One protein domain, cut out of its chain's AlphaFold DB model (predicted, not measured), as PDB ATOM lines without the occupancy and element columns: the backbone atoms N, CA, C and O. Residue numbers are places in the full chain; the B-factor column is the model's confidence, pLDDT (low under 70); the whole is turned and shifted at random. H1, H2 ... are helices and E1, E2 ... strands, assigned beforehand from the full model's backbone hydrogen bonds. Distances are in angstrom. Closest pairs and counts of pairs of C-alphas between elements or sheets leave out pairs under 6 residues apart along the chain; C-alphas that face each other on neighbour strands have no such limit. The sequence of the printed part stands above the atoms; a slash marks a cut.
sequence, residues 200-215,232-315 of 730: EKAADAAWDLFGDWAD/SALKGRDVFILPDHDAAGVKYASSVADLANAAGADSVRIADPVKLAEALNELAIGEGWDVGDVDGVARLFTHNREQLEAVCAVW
ATOM      1  N   GLU A 200     -37.265 -25.936  43.967       93.06
ATOM      2  CA  GLU A 200     -36.992 -25.688  42.545       93.06
ATOM      3  C   GLU A 200     -36.659 -24.217  42.245       93.06
ATOM      4  O   GLU A 200     -35.767 -23.947  41.446       93.06
ATOM      5  N   LYS A 201     -37.304 -23.261  42.936       89.00
ATOM      6  CA  LYS A 201     -36.975 -21.822  42.832       89.00
ATOM      7  C   LYS A 201     -35.519 -21.563  43.241       89.00
ATOM      8  O   LYS A 201     -34.794 -20.877  42.528       89.00
ATOM      9  N   ALA A 202     -35.099 -22.134  44.369       89.00
ATOM     10  CA  ALA A 202     -33.730 -22.038  44.859       89.00
ATOM     11  C   ALA A 202     -32.747 -22.751  43.917       89.00
ATOM     12  O   ALA A 202     -31.660 -22.246  43.674       89.00
ATOM     13  N   ALA A 203     -33.131 -23.896  43.335       90.50
ATOM     14  CA  ALA A 203     -32.308 -24.603  42.351       90.50
ATOM     15  C   ALA A 203     -32.077 -23.776  41.074       90.50
ATOM     16  O   ALA A 203     -30.978 -23.789  40.528       90.50
ATOM     17  N   ASP A 204     -33.087 -23.042  40.598       90.25
ATOM     18  CA  ASP A 204     -32.923 -22.153  39.444       90.25
ATOM     19  C   ASP A 204     -31.994 -20.970  39.769       90.25
ATOM     20  O   ASP A 204     -31.114 -20.661  38.972       90.25
ATOM     21  N   ALA A 205     -32.111 -20.368  40.957       86.19
ATOM     22  CA  ALA A 205     -31.202 -19.303  41.389       86.19
ATOM     23  C   ALA A 205     -29.763 -19.801  41.601       86.19
ATOM     24  O   ALA A 205     -28.808 -19.163  41.169       86.19
ATOM     25  N   ALA A 206     -29.593 -20.978  42.205       86.50
ATOM     26  CA  ALA A 206     -28.285 -21.606  42.360       86.50
ATOM     27  C   ALA A 206     -27.659 -21.970  41.006       86.50
ATOM     28  O   ALA A 206     -26.442 -21.897  40.860       86.50
ATOM     29  N   TRP A 207     -28.462 -22.328  40.000       87.12
ATOM     30  CA  TRP A 207     -27.952 -22.533  38.646       87.12
ATOM     31  C   TRP A 207     -27.373 -21.253  38.044       87.12
ATOM     32  O   TRP A 207     -26.298 -21.307  37.452       87.12
ATOM     33  N   ASP A 208     -28.036 -20.112  38.234       83.12
ATOM     34  CA  ASP A 208     -27.531 -18.818  37.760       83.12
ATOM     35  C   ASP A 208     -26.202 -18.419  38.429       83.12
ATOM     36  O   ASP A 208     -25.434 -17.661  37.843       83.12
ATOM     37  N   LEU A 209     -25.925 -18.927  39.636       78.62
ATOM     38  CA  LEU A 209     -24.697 -18.644  40.391       78.62
ATOM     39  C   LEU A 209     -23.564 -19.642  40.107       78.62
ATOM     40  O   LEU A 209     -22.406 -19.248  39.987       78.62
ATOM     41  N   PHE A 210     -23.874 -20.938  40.015       83.19
ATOM     42  CA  PHE A 210     -22.866 -22.009  40.007       83.19
ATOM     43  C   PHE A 210     -22.802 -22.813  38.698       83.19
ATOM     44  O   PHE A 210     -21.894 -23.631  38.534       83.19
ATOM     45  N   GLY A 211     -23.729 -22.585  37.758       83.94
ATOM     46  CA  GLY A 211     -23.907 -23.392  36.540       83.94
ATOM     47  C   GLY A 211     -22.694 -23.449  35.601       83.94
ATOM     48  O   GLY A 211     -22.574 -24.373  34.794       83.94
ATOM     49  N   ASP A 212     -21.755 -22.509  35.733       80.25
ATOM     50  CA  ASP A 212     -20.504 -22.507  34.969       80.25
ATOM     51  C   ASP A 212     -19.630 -23.737  35.269       80.25
ATOM     52  O   ASP A 212     -18.989 -24.286  34.363       80.25
ATOM     53  N   TRP A 213     -19.621 -24.207  36.522       82.25
ATOM     54  CA  TRP A 213     -18.705 -25.255  36.986       82.25
ATOM     55  C   TRP A 213     -19.370 -26.405  37.755       82.25
ATOM     56  O   TRP A 213     -18.761 -27.475  37.841       82.25
ATOM     57  N   ALA A 214     -20.594 -26.238  38.258       87.81
ATOM     58  CA  ALA A 214     -21.354 -27.280  38.945       87.81
ATOM     59  C   ALA A 214     -22.719 -27.521  38.291       87.81
ATOM     60  O   ALA A 214     -23.360 -26.600  37.790       87.81
ATOM     61  N   ASP A 215     -23.184 -28.766  38.345       91.62
ATOM     62  CA  ASP A 215     -24.578 -29.085  38.049       91.62
ATOM     63  C   ASP A 215     -25.451 -28.728  39.262       91.62
ATOM     64  O   ASP A 215     -25.002 -28.824  40.403       91.62
ATOM     65  N   SER A 232     -29.240 -41.951  42.728       89.06
ATOM     66  CA  SER A 232     -28.185 -42.699  42.029       89.06
ATOM     67  C   SER A 232     -27.338 -41.850  41.071       89.06
ATOM     68  O   SER A 232     -26.162 -42.150  40.864       89.06
ATOM     69  N   ALA A 233     -27.894 -40.751  40.551       88.25
ATOM     70  CA  ALA A 233     -27.188 -39.795  39.698       88.25
ATOM     71  C   ALA A 233     -26.015 -39.073  40.399       88.25
ATOM     72  O   ALA A 233     -25.173 -38.495  39.718       88.25
ATOM     73  N   LEU A 234     -25.934 -39.112  41.737       92.12
ATOM     74  CA  LEU A 234     -24.855 -38.487  42.514       92.12
ATOM     75  C   LEU A 234     -23.633 -39.392  42.727       92.12
ATOM     76  O   LEU A 234     -22.648 -38.965  43.327       92.12
ATOM     77  N   LYS A 235     -23.679 -40.643  42.261       89.25
ATOM     78  CA  LYS A 235     -22.590 -41.602  42.449       89.25
ATOM     79  C   LYS A 235     -21.276 -41.085  41.845       89.25
ATOM     80  O   LYS A 235     -21.234 -40.746  40.663       89.25
ATOM     81  N   GLY A 236     -20.204 -41.084  42.638       84.50
ATOM     82  CA  GLY A 236     -18.875 -40.622  42.226       84.50
ATOM     83  C   GLY A 236     -18.782 -39.112  41.990       84.50
ATOM     84  O   GLY A 236     -18.004 -38.671  41.148       84.50
ATOM     85  N   ARG A 237     -19.650 -38.315  42.629       89.31
ATOM     86  CA  ARG A 237     -19.662 -36.848  42.516       89.31
ATOM     87  C   ARG A 237     -19.354 -36.190  43.858       89.31
ATOM     88  O   ARG A 237     -19.707 -36.718  44.911       89.31
ATOM     89  N   ASP A 238     -18.762 -35.001  43.796       91.88
ATOM     90  CA  ASP A 238     -18.699 -34.067  44.922       91.88
ATOM     91  C   ASP A 238     -20.050 -33.356  45.069       91.88
ATOM     92  O   ASP A 238     -20.506 -32.707  44.126       91.88
ATOM     93  N   VAL A 239     -20.685 -33.458  46.237       93.44
ATOM     94  CA  VAL A 239     -22.033 -32.930  46.491       93.44
ATOM     95  C   VAL A 239     -21.985 -31.796  47.511       93.44
ATOM     96  O   VAL A 239     -21.484 -31.967  48.622       93.44
ATOM     97  N   PHE A 240     -22.556 -30.648  47.153       94.06
ATOM     98  CA  PHE A 240     -22.740 -29.479  48.012       94.06
ATOM     99  C   PHE A 240     -24.228 -29.278  48.284       94.06
ATOM    100  O   PHE A 240     -25.018 -29.197  47.351       94.06
ATOM    101  N   ILE A 241     -24.630 -29.185  49.545       93.69
ATOM    102  CA  ILE A 241     -26.029 -29.015  49.939       93.69
ATOM    103  C   ILE A 241     -26.214 -27.605  50.492       93.69
ATOM    104  O   ILE A 241     -25.513 -27.225  51.428       93.69
ATOM    105  N   LEU A 242     -27.162 -26.851  49.932       92.88
ATOM    106  CA  LEU A 242     -27.526 -25.500  50.365       92.88
ATOM    107  C   LEU A 242     -28.899 -25.555  51.061       92.88
ATOM    108  O   LEU A 242     -29.919 -25.623  50.367       92.88
ATOM    109  N   PRO A 243     -28.943 -25.615  52.404       87.12
ATOM    110  CA  PRO A 243     -30.199 -25.633  53.142       87.12
ATOM    111  C   PRO A 243     -30.866 -24.257  53.193       87.12
ATOM    112  O   PRO A 243     -30.186 -23.233  53.246       87.12
ATOM    113  N   ASP A 244     -32.195 -24.261  53.293       86.88
ATOM    114  CA  ASP A 244     -32.961 -23.099  53.738       86.88
ATOM    115  C   ASP A 244     -32.575 -22.771  55.193       86.88
ATOM    116  O   ASP A 244     -32.289 -23.658  56.009       86.88
ATOM    117  N   HIS A 245     -32.563 -21.486  55.542       85.94
ATOM    118  CA  HIS A 245     -32.200 -20.999  56.869       85.94
ATOM    119  C   HIS A 245     -33.356 -21.163  57.870       85.94
ATOM    120  O   HIS A 245     -33.884 -20.195  58.420       85.94
ATOM    121  N   ASP A 246     -33.786 -22.403  58.092       80.19
ATOM    122  CA  ASP A 246     -34.782 -22.778  59.093       80.19
ATOM    123  C   ASP A 246     -34.599 -24.234  59.583       80.19
ATOM    124  O   ASP A 246     -33.719 -24.983  59.148       80.19
ATOM    125  N   ALA A 247     -35.433 -24.662  60.536       77.12
ATOM    126  CA  ALA A 247     -35.357 -26.013  61.094       77.12
ATOM    127  C   ALA A 247     -35.730 -27.126  60.089       77.12
ATOM    128  O   ALA A 247     -35.293 -28.273  60.251       77.12
ATOM    129  N   ALA A 248     -36.553 -26.826  59.080       76.81
ATOM    130  CA  ALA A 248     -36.918 -27.778  58.036       76.81
ATOM    131  C   ALA A 248     -35.760 -27.974  57.043       76.81
ATOM    132  O   ALA A 248     -35.465 -29.128  56.713       76.81
ATOM    133  N   GLY A 249     -35.045 -26.901  56.697       79.94
ATOM    134  CA  GLY A 249     -33.841 -26.899  55.868       79.94
ATOM    135  C   GLY A 249     -32.701 -27.707  56.471       79.94
ATOM    136  O   GLY A 249     -32.129 -28.570  55.802       79.94
ATOM    137  N   VAL A 250     -32.444 -27.562  57.776       82.69
ATOM    138  CA  VAL A 250     -31.448 -28.393  58.485       82.69
ATOM    139  C   VAL A 250     -31.794 -29.888  58.394       82.69
ATOM    140  O   VAL A 250     -30.927 -30.739  58.155       82.69
ATOM    141  N   LYS A 251     -33.079 -30.229  58.552       83.31
ATOM    142  CA  LYS A 251     -33.560 -31.614  58.450       83.31
ATOM    143  C   LYS A 251     -33.471 -32.145  57.017       83.31
ATOM    144  O   LYS A 251     -33.106 -33.311  56.831       83.31
ATOM    145  N   TYR A 252     -33.812 -31.323  56.024       87.06
ATOM    146  CA  TYR A 252     -33.673 -31.670  54.613       87.06
ATOM    147  C   TYR A 252     -32.213 -31.957  54.276       87.06
ATOM    148  O   TYR A 252     -31.923 -33.049  53.792       87.06
ATOM    149  N   ALA A 253     -31.297 -31.047  54.620       88.88
ATOM    150  CA  ALA A 253     -29.881 -31.202  54.316       88.88
ATOM    151  C   ALA A 253     -29.279 -32.462  54.940       88.88
ATOM    152  O   ALA A 253     -28.605 -33.215  54.243       88.88
ATOM    153  N   SER A 254     -29.602 -32.753  56.203       86.12
ATOM    154  CA  SER A 254     -29.156 -33.993  56.858       86.12
ATOM    155  C   SER A 254     -29.692 -35.243  56.139       86.12
ATOM    156  O   SER A 254     -28.954 -36.188  55.881       86.12
ATOM    157  N   SER A 255     -30.975 -35.238  55.756       88.25
ATOM    158  CA  SER A 255     -31.602 -36.378  55.066       88.25
ATOM    159  C   SER A 255     -31.024 -36.596  53.665       88.25
ATOM    160  O   SER A 255     -30.821 -37.732  53.245       88.25
ATOM    161  N   VAL A 256     -30.772 -35.510  52.931       92.25
ATOM    162  CA  VAL A 256     -30.148 -35.551  51.604       92.25
ATOM    163  C   VAL A 256     -28.701 -36.008  51.703       92.25
ATOM    164  O   VAL A 256     -28.277 -36.804  50.873       92.25
ATOM    165  N   ALA A 257     -27.963 -35.569  52.724       91.56
ATOM    166  CA  ALA A 257     -26.582 -35.977  52.925       91.56
ATOM    167  C   ALA A 257     -26.457 -37.496  53.113       91.56
ATOM    168  O   ALA A 257     -25.636 -38.134  52.452       91.56
ATOM    169  N   ASP A 258     -27.338 -38.093  53.922       89.56
ATOM    170  CA  ASP A 258     -27.406 -39.546  54.099       89.56
ATOM    171  C   ASP A 258     -27.759 -40.279  52.793       89.56
ATOM    172  O   ASP A 258     -27.153 -41.303  52.474       89.56
ATOM    173  N   LEU A 259     -28.716 -39.758  52.018       92.44
ATOM    174  CA  LEU A 259     -29.147 -40.358  50.749       92.44
ATOM    175  C   LEU A 259     -28.072 -40.254  49.657       92.44
ATOM    176  O   LEU A 259     -27.844 -41.226  48.939       92.44
ATOM    177  N   ALA A 260     -27.389 -39.112  49.555       91.56
ATOM    178  CA  ALA A 260     -26.288 -38.890  48.619       91.56
ATOM    179  C   ALA A 260     -25.086 -39.785  48.953       91.56
ATOM    180  O   ALA A 260     -24.530 -40.438  48.071       91.56
ATOM    181  N   ASN A 261     -24.740 -39.890  50.239       90.19
ATOM    182  CA  ASN A 261     -23.691 -40.791  50.702       90.19
ATOM    183  C   ASN A 261     -24.054 -42.263  50.428       90.19
ATOM    184  O   ASN A 261     -23.246 -43.015  49.888       90.19
ATOM    185  N   ALA A 262     -25.295 -42.674  50.711       88.50
ATOM    186  CA  ALA A 262     -25.773 -44.028  50.418       88.50
ATOM    187  C   ALA A 262     -25.818 -44.347  48.910       88.50
ATOM    188  O   ALA A 262     -25.630 -45.501  48.523       88.50
ATOM    189  N   ALA A 263     -26.039 -43.342  48.058       89.88
ATOM    190  CA  ALA A 263     -25.962 -43.468  46.603       89.88
ATOM    191  C   ALA A 263     -24.515 -43.588  46.077       89.88
ATOM    192  O   ALA A 263     -24.314 -43.964  44.919       89.88
ATOM    193  N   GLY A 264     -23.516 -43.329  46.928       88.38
ATOM    194  CA  GLY A 264     -22.095 -43.443  46.611       88.38
ATOM    195  C   GLY A 264     -21.468 -42.157  46.078       88.38
ATOM    196  O   GLY A 264     -20.633 -42.243  45.180       88.38
ATOM    197  N   ALA A 265     -21.892 -40.985  46.563       91.44
ATOM    198  CA  ALA A 265     -21.173 -39.727  46.338       91.44
ATOM    199  C   ALA A 265     -19.736 -39.790  46.902       91.44
ATOM    200  O   ALA A 265     -19.509 -40.430  47.928       91.44
ATOM    201  N   ASP A 266     -18.783 -39.119  46.248       89.69
ATOM    202  CA  ASP A 266     -17.367 -39.111  46.663       89.69
ATOM    203  C   ASP A 266     -17.139 -38.208  47.878       89.69
ATOM    204  O   ASP A 266     -16.356 -38.526  48.775       89.69
ATOM    205  N   SER A 267     -17.845 -37.079  47.924       91.06
ATOM    206  CA  SER A 267     -17.886 -36.208  49.091       91.06
ATOM    207  C   SER A 267     -19.253 -35.555  49.224       91.06
ATOM    208  O   SER A 267     -19.933 -35.290  48.233       91.06
ATOM    209  N   VAL A 268     -19.662 -35.286  50.462       90.94
ATOM    210  CA  VAL A 268     -20.884 -34.543  50.770       90.94
ATOM    211  C   VAL A 268     -20.516 -33.414  51.720       90.94
ATOM    212  O   VAL A 268     -19.899 -33.651  52.760       90.94
ATOM    213  N   ARG A 269     -20.873 -32.181  51.365       92.75
ATOM    214  CA  ARG A 269     -20.666 -30.991  52.194       92.75
ATOM    215  C   ARG A 269     -21.968 -30.213  52.342       92.75
ATOM    216  O   ARG A 269     -22.740 -30.124  51.391       92.75
ATOM    217  N   ILE A 270     -22.205 -29.642  53.517       88.81
ATOM    218  CA  ILE A 270     -23.400 -28.845  53.819       88.81
ATOM    219  C   ILE A 270     -22.968 -27.407  54.084       88.81
ATOM    220  O   ILE A 270     -22.113 -27.172  54.940       88.81
ATOM    221  N   ALA A 271     -23.547 -26.461  53.348       85.50
ATOM    222  CA  ALA A 271     -23.314 -25.040  53.546       85.50
ATOM    223  C   ALA A 271     -23.971 -24.551  54.837       85.50
ATOM    224  O   ALA A 271     -25.104 -24.918  55.151       85.50
ATOM    225  N   ASP A 272     -23.267 -23.679  55.548       84.62
ATOM    226  CA  ASP A 272     -23.879 -22.818  56.551       84.62
ATOM    227  C   ASP A 272     -24.642 -21.691  55.819       84.62
ATOM    228  O   ASP A 272     -24.000 -20.916  55.100       84.62
ATOM    229  N   PRO A 273     -25.983 -21.584  55.956       78.12
ATOM    230  CA  PRO A 273     -26.769 -20.564  55.259       78.12
ATOM    231  C   PRO A 273     -26.295 -19.138  55.539       78.12
ATOM    232  O   PRO A 273     -26.328 -18.302  54.642       78.12
ATOM    233  N   VAL A 274     -25.824 -18.862  56.759       78.62
ATOM    234  CA  VAL A 274     -25.372 -17.525  57.164       78.62
ATOM    235  C   VAL A 274     -24.063 -17.192  56.463       78.62
ATOM    236  O   VAL A 274     -23.960 -16.154  55.818       78.62
ATOM    237  N   LYS A 275     -23.087 -18.104  56.498       80.00
ATOM    238  CA  LYS A 275     -21.803 -17.896  55.808       80.00
ATOM    239  C   LYS A 275     -21.967 -17.832  54.293       80.00
ATOM    240  O   LYS A 275     -21.255 -17.088  53.624       80.00
ATOM    241  N   LEU A 276     -22.894 -18.618  53.746       76.81
ATOM    242  CA  LEU A 276     -23.227 -18.589  52.325       76.81
ATOM    243  C   LEU A 276     -23.820 -17.232  51.929       76.81
ATOM    244  O   LEU A 276     -23.389 -16.655  50.937       76.81
ATOM    245  N   ALA A 277     -24.761 -16.708  52.712       72.94
ATOM    246  CA  ALA A 277     -25.330 -15.383  52.504       72.94
ATOM    247  C   ALA A 277     -24.267 -14.278  52.580       72.94
ATOM    248  O   ALA A 277     -24.180 -13.443  51.682       72.94
ATOM    249  N   GLU A 278     -23.394 -14.318  53.588       72.06
ATOM    250  CA  GLU A 278     -22.276 -13.378  53.720       72.06
ATOM    251  C   GLU A 278     -21.341 -13.424  52.506       72.06
ATOM    252  O   GLU A 278     -20.970 -12.380  51.966       72.06
ATOM    253  N   ALA A 279     -20.994 -14.626  52.033       69.06
ATOM    254  CA  ALA A 279     -20.174 -14.808  50.836       69.06
ATOM    255  C   ALA A 279     -20.854 -14.258  49.569       69.06
ATOM    256  O   ALA A 279     -20.172 -13.811  48.646       69.06
ATOM    257  N   LEU A 280     -22.188 -14.249  49.550       67.38
ATOM    258  CA  LEU A 280     -23.022 -13.670  48.499       67.38
ATOM    259  C   LEU A 280     -23.310 -12.173  48.715       67.38
ATOM    260  O   LEU A 280     -24.054 -11.579  47.943       67.38
ATOM    261  N   ASN A 281     -22.680 -11.529  49.704       64.88
ATOM    262  CA  ASN A 281     -22.907 -10.132  50.096       64.88
ATOM    263  C   ASN A 281     -24.348  -9.819  50.543       64.88
ATOM    264  O   ASN A 281     -24.774  -8.663  50.505       64.88
ATOM    265  N   GLU A 282     -25.080 -10.825  51.015       57.84
ATOM    266  CA  GLU A 282     -26.368 -10.646  51.674       57.84
ATOM    267  C   GLU A 282     -26.127 -10.277  53.143       57.84
ATOM    268  O   GLU A 282     -25.749 -11.097  53.978       57.84
ATOM    269  N   LEU A 283     -26.306  -8.992  53.460       46.69
ATOM    270  CA  LEU A 283     -25.904  -8.395  54.741       46.69
ATOM    271  C   LEU A 283     -26.812  -8.778  55.927       46.69
ATOM    272  O   LEU A 283     -26.493  -8.438  57.068       46.69
ATOM    273  N   ALA A 284     -27.941  -9.454  55.681       53.12
ATOM    274  CA  ALA A 284     -28.802 -10.023  56.715       53.12
ATOM    275  C   ALA A 284     -29.834 -10.992  56.125       53.12
ATOM    276  O   ALA A 284     -30.624 -10.608  55.264       53.12
ATOM    277  N   ILE A 285     -29.913 -12.202  56.684       55.31
ATOM    278  CA  ILE A 285     -30.896 -13.211  56.280       55.31
ATOM    279  C   ILE A 285     -31.890 -13.528  57.404       55.31
ATOM    280  O   ILE A 285     -31.552 -13.509  58.593       55.31
ATOM    281  N   GLY A 286     -33.153 -13.745  57.035       67.00
ATOM    282  CA  GLY A 286     -34.239 -14.118  57.948       67.00
ATOM    283  C   GLY A 286     -34.391 -15.633  58.097       67.00
ATOM    284  O   GLY A 286     -33.706 -16.398  57.422       67.00
ATOM    285  N   GLU A 287     -35.299 -16.066  58.979       71.38
ATOM    286  CA  GLU A 287     -35.761 -17.461  58.999       71.38
ATOM    287  C   GLU A 287     -36.454 -17.781  57.666       71.38
ATOM    288  O   GLU A 287     -37.283 -16.999  57.194       71.38
ATOM    289  N   GLY A 288     -36.093 -18.913  57.065       71.94
ATOM    290  CA  GLY A 288     -36.591 -19.346  55.760       71.94
ATOM    291  C   GLY A 288     -35.906 -18.690  54.559       71.94
ATOM    292  O   GLY A 288     -36.416 -18.833  53.453       71.94
ATOM    293  N   TRP A 289     -34.792 -17.972  54.761       85.81
ATOM    294  CA  TRP A 289     -33.958 -17.493  53.652       85.81
ATOM    295  C   TRP A 289     -33.348 -18.668  52.891       85.81
ATOM    296  O   TRP A 289     -32.807 -19.589  53.506       85.81
ATOM    297  N   ASP A 290     -33.390 -18.600  51.566       81.88
ATOM    298  CA  ASP A 290     -32.704 -19.531  50.679       81.88
ATOM    299  C   ASP A 290     -31.894 -18.781  49.605       81.88
ATOM    300  O   ASP A 290     -31.998 -17.568  49.421       81.88
ATOM    301  N   VAL A 291     -31.073 -19.513  48.850       81.12
ATOM    302  CA  VAL A 291     -30.290 -18.944  47.733       81.12
ATOM    303  C   VAL A 291     -31.170 -18.315  46.634       81.12
ATOM    304  O   VAL A 291     -30.698 -17.517  45.831       81.12
ATOM    305  N   GLY A 292     -32.462 -18.643  46.591       79.62
ATOM    306  CA  GLY A 292     -33.456 -18.024  45.717       79.62
ATOM    307  C   GLY A 292     -33.957 -16.654  46.180       79.62
ATOM    308  O   GLY A 292     -34.795 -16.074  45.479       79.62
ATOM    309  N   ASP A 293     -33.479 -16.148  47.316       78.69
ATOM    310  CA  ASP A 293     -33.773 -14.810  47.835       78.69
ATOM    311  C   ASP A 293     -32.615 -13.815  47.640       78.69
ATOM    312  O   ASP A 293     -32.736 -12.659  48.033       78.69
ATOM    313  N   VAL A 294     -31.517 -14.245  47.013       69.31
ATOM    314  CA  VAL A 294     -30.359 -13.397  46.697       69.31
ATOM    315  C   VAL A 294     -30.745 -12.323  45.674       69.31
ATOM    316  O   VAL A 294     -31.240 -12.637  44.584       69.31
ATOM    317  N   ASP A 295     -30.498 -11.052  45.999       60.09
ATOM    318  CA  ASP A 295     -30.839  -9.922  45.134       60.09
ATOM    319  C   ASP A 295     -29.903  -9.868  43.912       60.09
ATOM    320  O   ASP A 295     -28.683 -10.010  44.005       60.09
ATOM    321  N   GLY A 296     -30.461  -9.606  42.722       48.09
ATOM    322  CA  GLY A 296     -29.764  -9.718  41.424       48.09
ATOM    323  C   GLY A 296     -28.513  -8.841  41.222       48.09
ATOM    324  O   GLY A 296     -27.841  -8.969  40.198       48.09
ATOM    325  N   VAL A 297     -28.179  -7.973  42.183       37.81
ATOM    326  CA  VAL A 297     -26.961  -7.143  42.217       37.81
ATOM    327  C   VAL A 297     -25.755  -7.912  42.795       37.81
ATOM    328  O   VAL A 297     -24.612  -7.543  42.527       37.81
ATOM    329  N   ALA A 298     -25.972  -9.034  43.491       41.12
ATOM    330  CA  ALA A 298     -24.935  -9.879  44.094       41.12
ATOM    331  C   ALA A 298     -24.154 -10.775  43.102       41.12
ATOM    332  O   ALA A 298     -23.285 -11.549  43.500       41.12
ATOM    333  N   ARG A 299     -24.383 -10.640  41.787       43.56
ATOM    334  CA  ARG A 299     -23.770 -11.464  40.718       43.56
ATOM    335  C   ARG A 299     -22.249 -11.282  40.521       43.56
ATOM    336  O   ARG A 299     -21.698 -11.769  39.538       43.56
ATOM    337  N   LEU A 300     -21.555 -10.575  41.416       37.81
ATOM    338  CA  LEU A 300     -20.128 -10.244  41.280       37.81
ATOM    339  C   LEU A 300     -19.177 -11.078  42.149       37.81
ATOM    340  O   LEU A 300     -17.968 -10.993  41.950       37.81
ATOM    341  N   PHE A 301     -19.675 -11.930  43.046       41.41
ATOM    342  CA  PHE A 301     -18.819 -12.784  43.875       41.41
ATOM    343  C   PHE A 301     -19.500 -14.126  44.133       41.41
ATOM    344  O   PHE A 301     -20.340 -14.192  45.015       41.41
ATOM    345  N   THR A 302     -19.189 -15.158  43.338       47.81
ATOM    346  CA  THR A 302     -19.297 -16.608  43.669       47.81
ATOM    347  C   THR A 302     -19.076 -17.488  42.425       47.81
ATOM    348  O   THR A 302     -19.847 -18.387  42.125       47.81
ATOM    349  N   HIS A 303     -17.988 -17.286  41.674       53.12
ATOM    350  CA  HIS A 303     -17.654 -18.217  40.576       53.12
ATOM    351  C   HIS A 303     -16.621 -19.282  40.976       53.12
ATOM    352  O   HIS A 303     -16.268 -20.113  40.146       53.12
ATOM    353  N   ASN A 304     -16.104 -19.273  42.215       60.97
ATOM    354  CA  ASN A 304     -15.022 -20.177  42.602       60.97
ATOM    355  C   ASN A 304     -15.459 -21.207  43.654       60.97
ATOM    356  O   ASN A 304     -15.878 -20.860  44.759       60.97
ATOM    357  N   ARG A 305     -15.277 -22.482  43.301       76.69
ATOM    358  CA  ARG A 305     -15.480 -23.672  44.135       76.69
ATOM    359  C   ARG A 305     -14.868 -23.540  45.534       76.69
ATOM    360  O   ARG A 305     -15.506 -23.931  46.502       76.69
ATOM    361  N   GLU A 306     -13.680 -22.947  45.650       77.75
ATOM    362  CA  GLU A 306     -12.966 -22.789  46.930       77.75
ATOM    363  C   GLU A 306     -13.747 -21.958  47.961       77.75
ATOM    364  O   GLU A 306     -13.710 -22.245  49.154       77.75
ATOM    365  N   GLN A 307     -14.488 -20.937  47.514       69.56
ATOM    366  CA  GLN A 307     -15.294 -20.102  48.409       69.56
ATOM    367  C   GLN A 307     -16.524 -20.857  48.909       69.56
ATOM    368  O   GLN A 307     -16.869 -20.746  50.083       69.56
ATOM    369  N   LEU A 308     -17.147 -21.665  48.041       76.06
ATOM    370  CA  LEU A 308     -18.244 -22.537  48.452       76.06
ATOM    371  C   LEU A 308     -17.745 -23.611  49.427       76.06
ATOM    372  O   LEU A 308     -18.382 -23.866  50.442       76.06
ATOM    373  N   GLU A 309     -16.575 -24.197  49.173       81.44
ATOM    374  CA  GLU A 309     -15.945 -25.151  50.091       81.44
ATOM    375  C   GLU A 309     -15.638 -24.530  51.460       81.44
ATOM    376  O   GLU A 309     -15.875 -25.181  52.474       81.44
ATOM    377  N   ALA A 310     -15.191 -23.271  51.516       77.94
ATOM    378  CA  ALA A 310     -14.873 -22.581  52.770       77.94
ATOM    379  C   ALA A 310     -16.093 -22.341  53.680       77.94
ATOM    380  O   ALA A 310     -15.946 -22.266  54.901       77.94
ATOM    381  N   VAL A 311     -17.293 -22.222  53.101       79.50
ATOM    382  CA  VAL A 311     -18.546 -22.035  53.855       79.50
ATOM    383  C   VAL A 311     -19.285 -23.346  54.128       79.50
ATOM    384  O   VAL A 311     -20.285 -23.344  54.846       79.50
ATOM    385  N   CYS A 312     -18.799 -24.469  53.586       81.94
ATOM    386  CA  CYS A 312     -19.404 -25.781  53.775       81.94
ATOM    387  C   CYS A 312     -18.616 -26.656  54.756       81.94
ATOM    388  O   CYS A 312     -17.398 -26.792  54.668       81.94
ATOM    389  N   ALA A 313     -19.330 -27.343  55.643       83.00
ATOM    390  CA  ALA A 313     -18.759 -28.390  56.482       83.00
ATOM    391  C   ALA A 313     -18.845 -29.751  55.775       83.00
ATOM    392  O   ALA A 313     -19.848 -30.056  55.126       83.00
ATOM    393  N   VAL A 314     -17.808 -30.582  55.913       84.56
ATOM    394  CA  VAL A 314     -17.831 -31.974  55.434       84.56
ATOM    395  C   VAL A 314     -18.822 -32.775  56.277       84.56
ATOM    396  O   VAL A 314     -18.794 -32.710  57.503       84.56
ATOM    397  N   TRP A 315     -19.706 -33.525  55.619       80.62
ATOM    398  CA  TRP A 315     -20.629 -34.430  56.294       80.62
ATOM    399  C   TRP A 315     -19.922 -35.737  56.656       80.62
ATOM    400  O   TRP A 315     -19.488 -36.483  55.778       80.62
TER     401      TRP A 315
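AT A GLANCE: This is residues 200 to 215 and 232 to 315 of the 730 residues of an uncharacterized protein of Chloroflexi bacterium (UniProt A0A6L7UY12). A small three-stranded sheet has the long helix H2 lying along one face and the short helix H4 rising from the opposite face. H3 sits by the end of E2, H1 lies off the sheet, and a long winding stretch, residues 280 to 304, loops between H3 and H4. The 100 printed residues run H1 E1 H2 E2 H3 H4 E3, four named helices and three named strands; the mixed sheet has the order E1 E2 E3. The class is mixed, helices and strands; the whole is compact, with a radius of gyration of the C-alphas of 13.0 A and spans of 37 by 30 by 24 A.

IN THESE COORDINATES: H1, residues 200 to 210, begins at C-alpha 200 (-36.992, -25.688, 42.545) and is 14.8 A long. E1 is residues 238 to 242, 13.5 A. H2, residues 247 to 263, is 24.6 A. E2 is residues 267 to 271, 13.2 A. H3 is residues 273 to 279, H4 residues 305 to 311, and E3 residues 312 to 314, ending at C-alpha 314 (-17.831, -31.974, 55.434).

HOW THE PARTS SIT: E1 and E2 are parallel, with N 239 and O 267 2.8 A apart; E2 and E3 are antiparallel, with N 270 and O 313 2.9 A apart. E1, H2 and E2 form a strand-helix-strand unit, two parallel neighbour strands with a helix between, with a right-handed crossover. H2 runs along the strands at a height of 9.4 A; its closest C-alphas to E2 are Ala 257 and Val 268, 6.3 A. H4, on the opposite face, stands up from the sheet at 47 degrees. H3 only grazes the sheet and touches H4 at a steep tilt of 52 degrees, opposite ways, closest at the C-alphas of Lys 275 and Val 311, 5.6 A. H1 is not on the sheet and is apart from H2, H3 and H4. In H1, H2, H3 and H4 every O i to N i+4 pair is within hydrogen-bond range.

THE WHOLE: The C-alphas farthest apart, Ala 262 and Val 297, are 37.8 A apart. Residues 216 to 231 are not printed, and C-alphas 215 and 232 are 14.6 A apart across the cut. The link from H3 to H4 is long. The mean pLDDT of the printed part is 79.0, and it is under 70 at residues 279 to 286, 294 to 304 and 307.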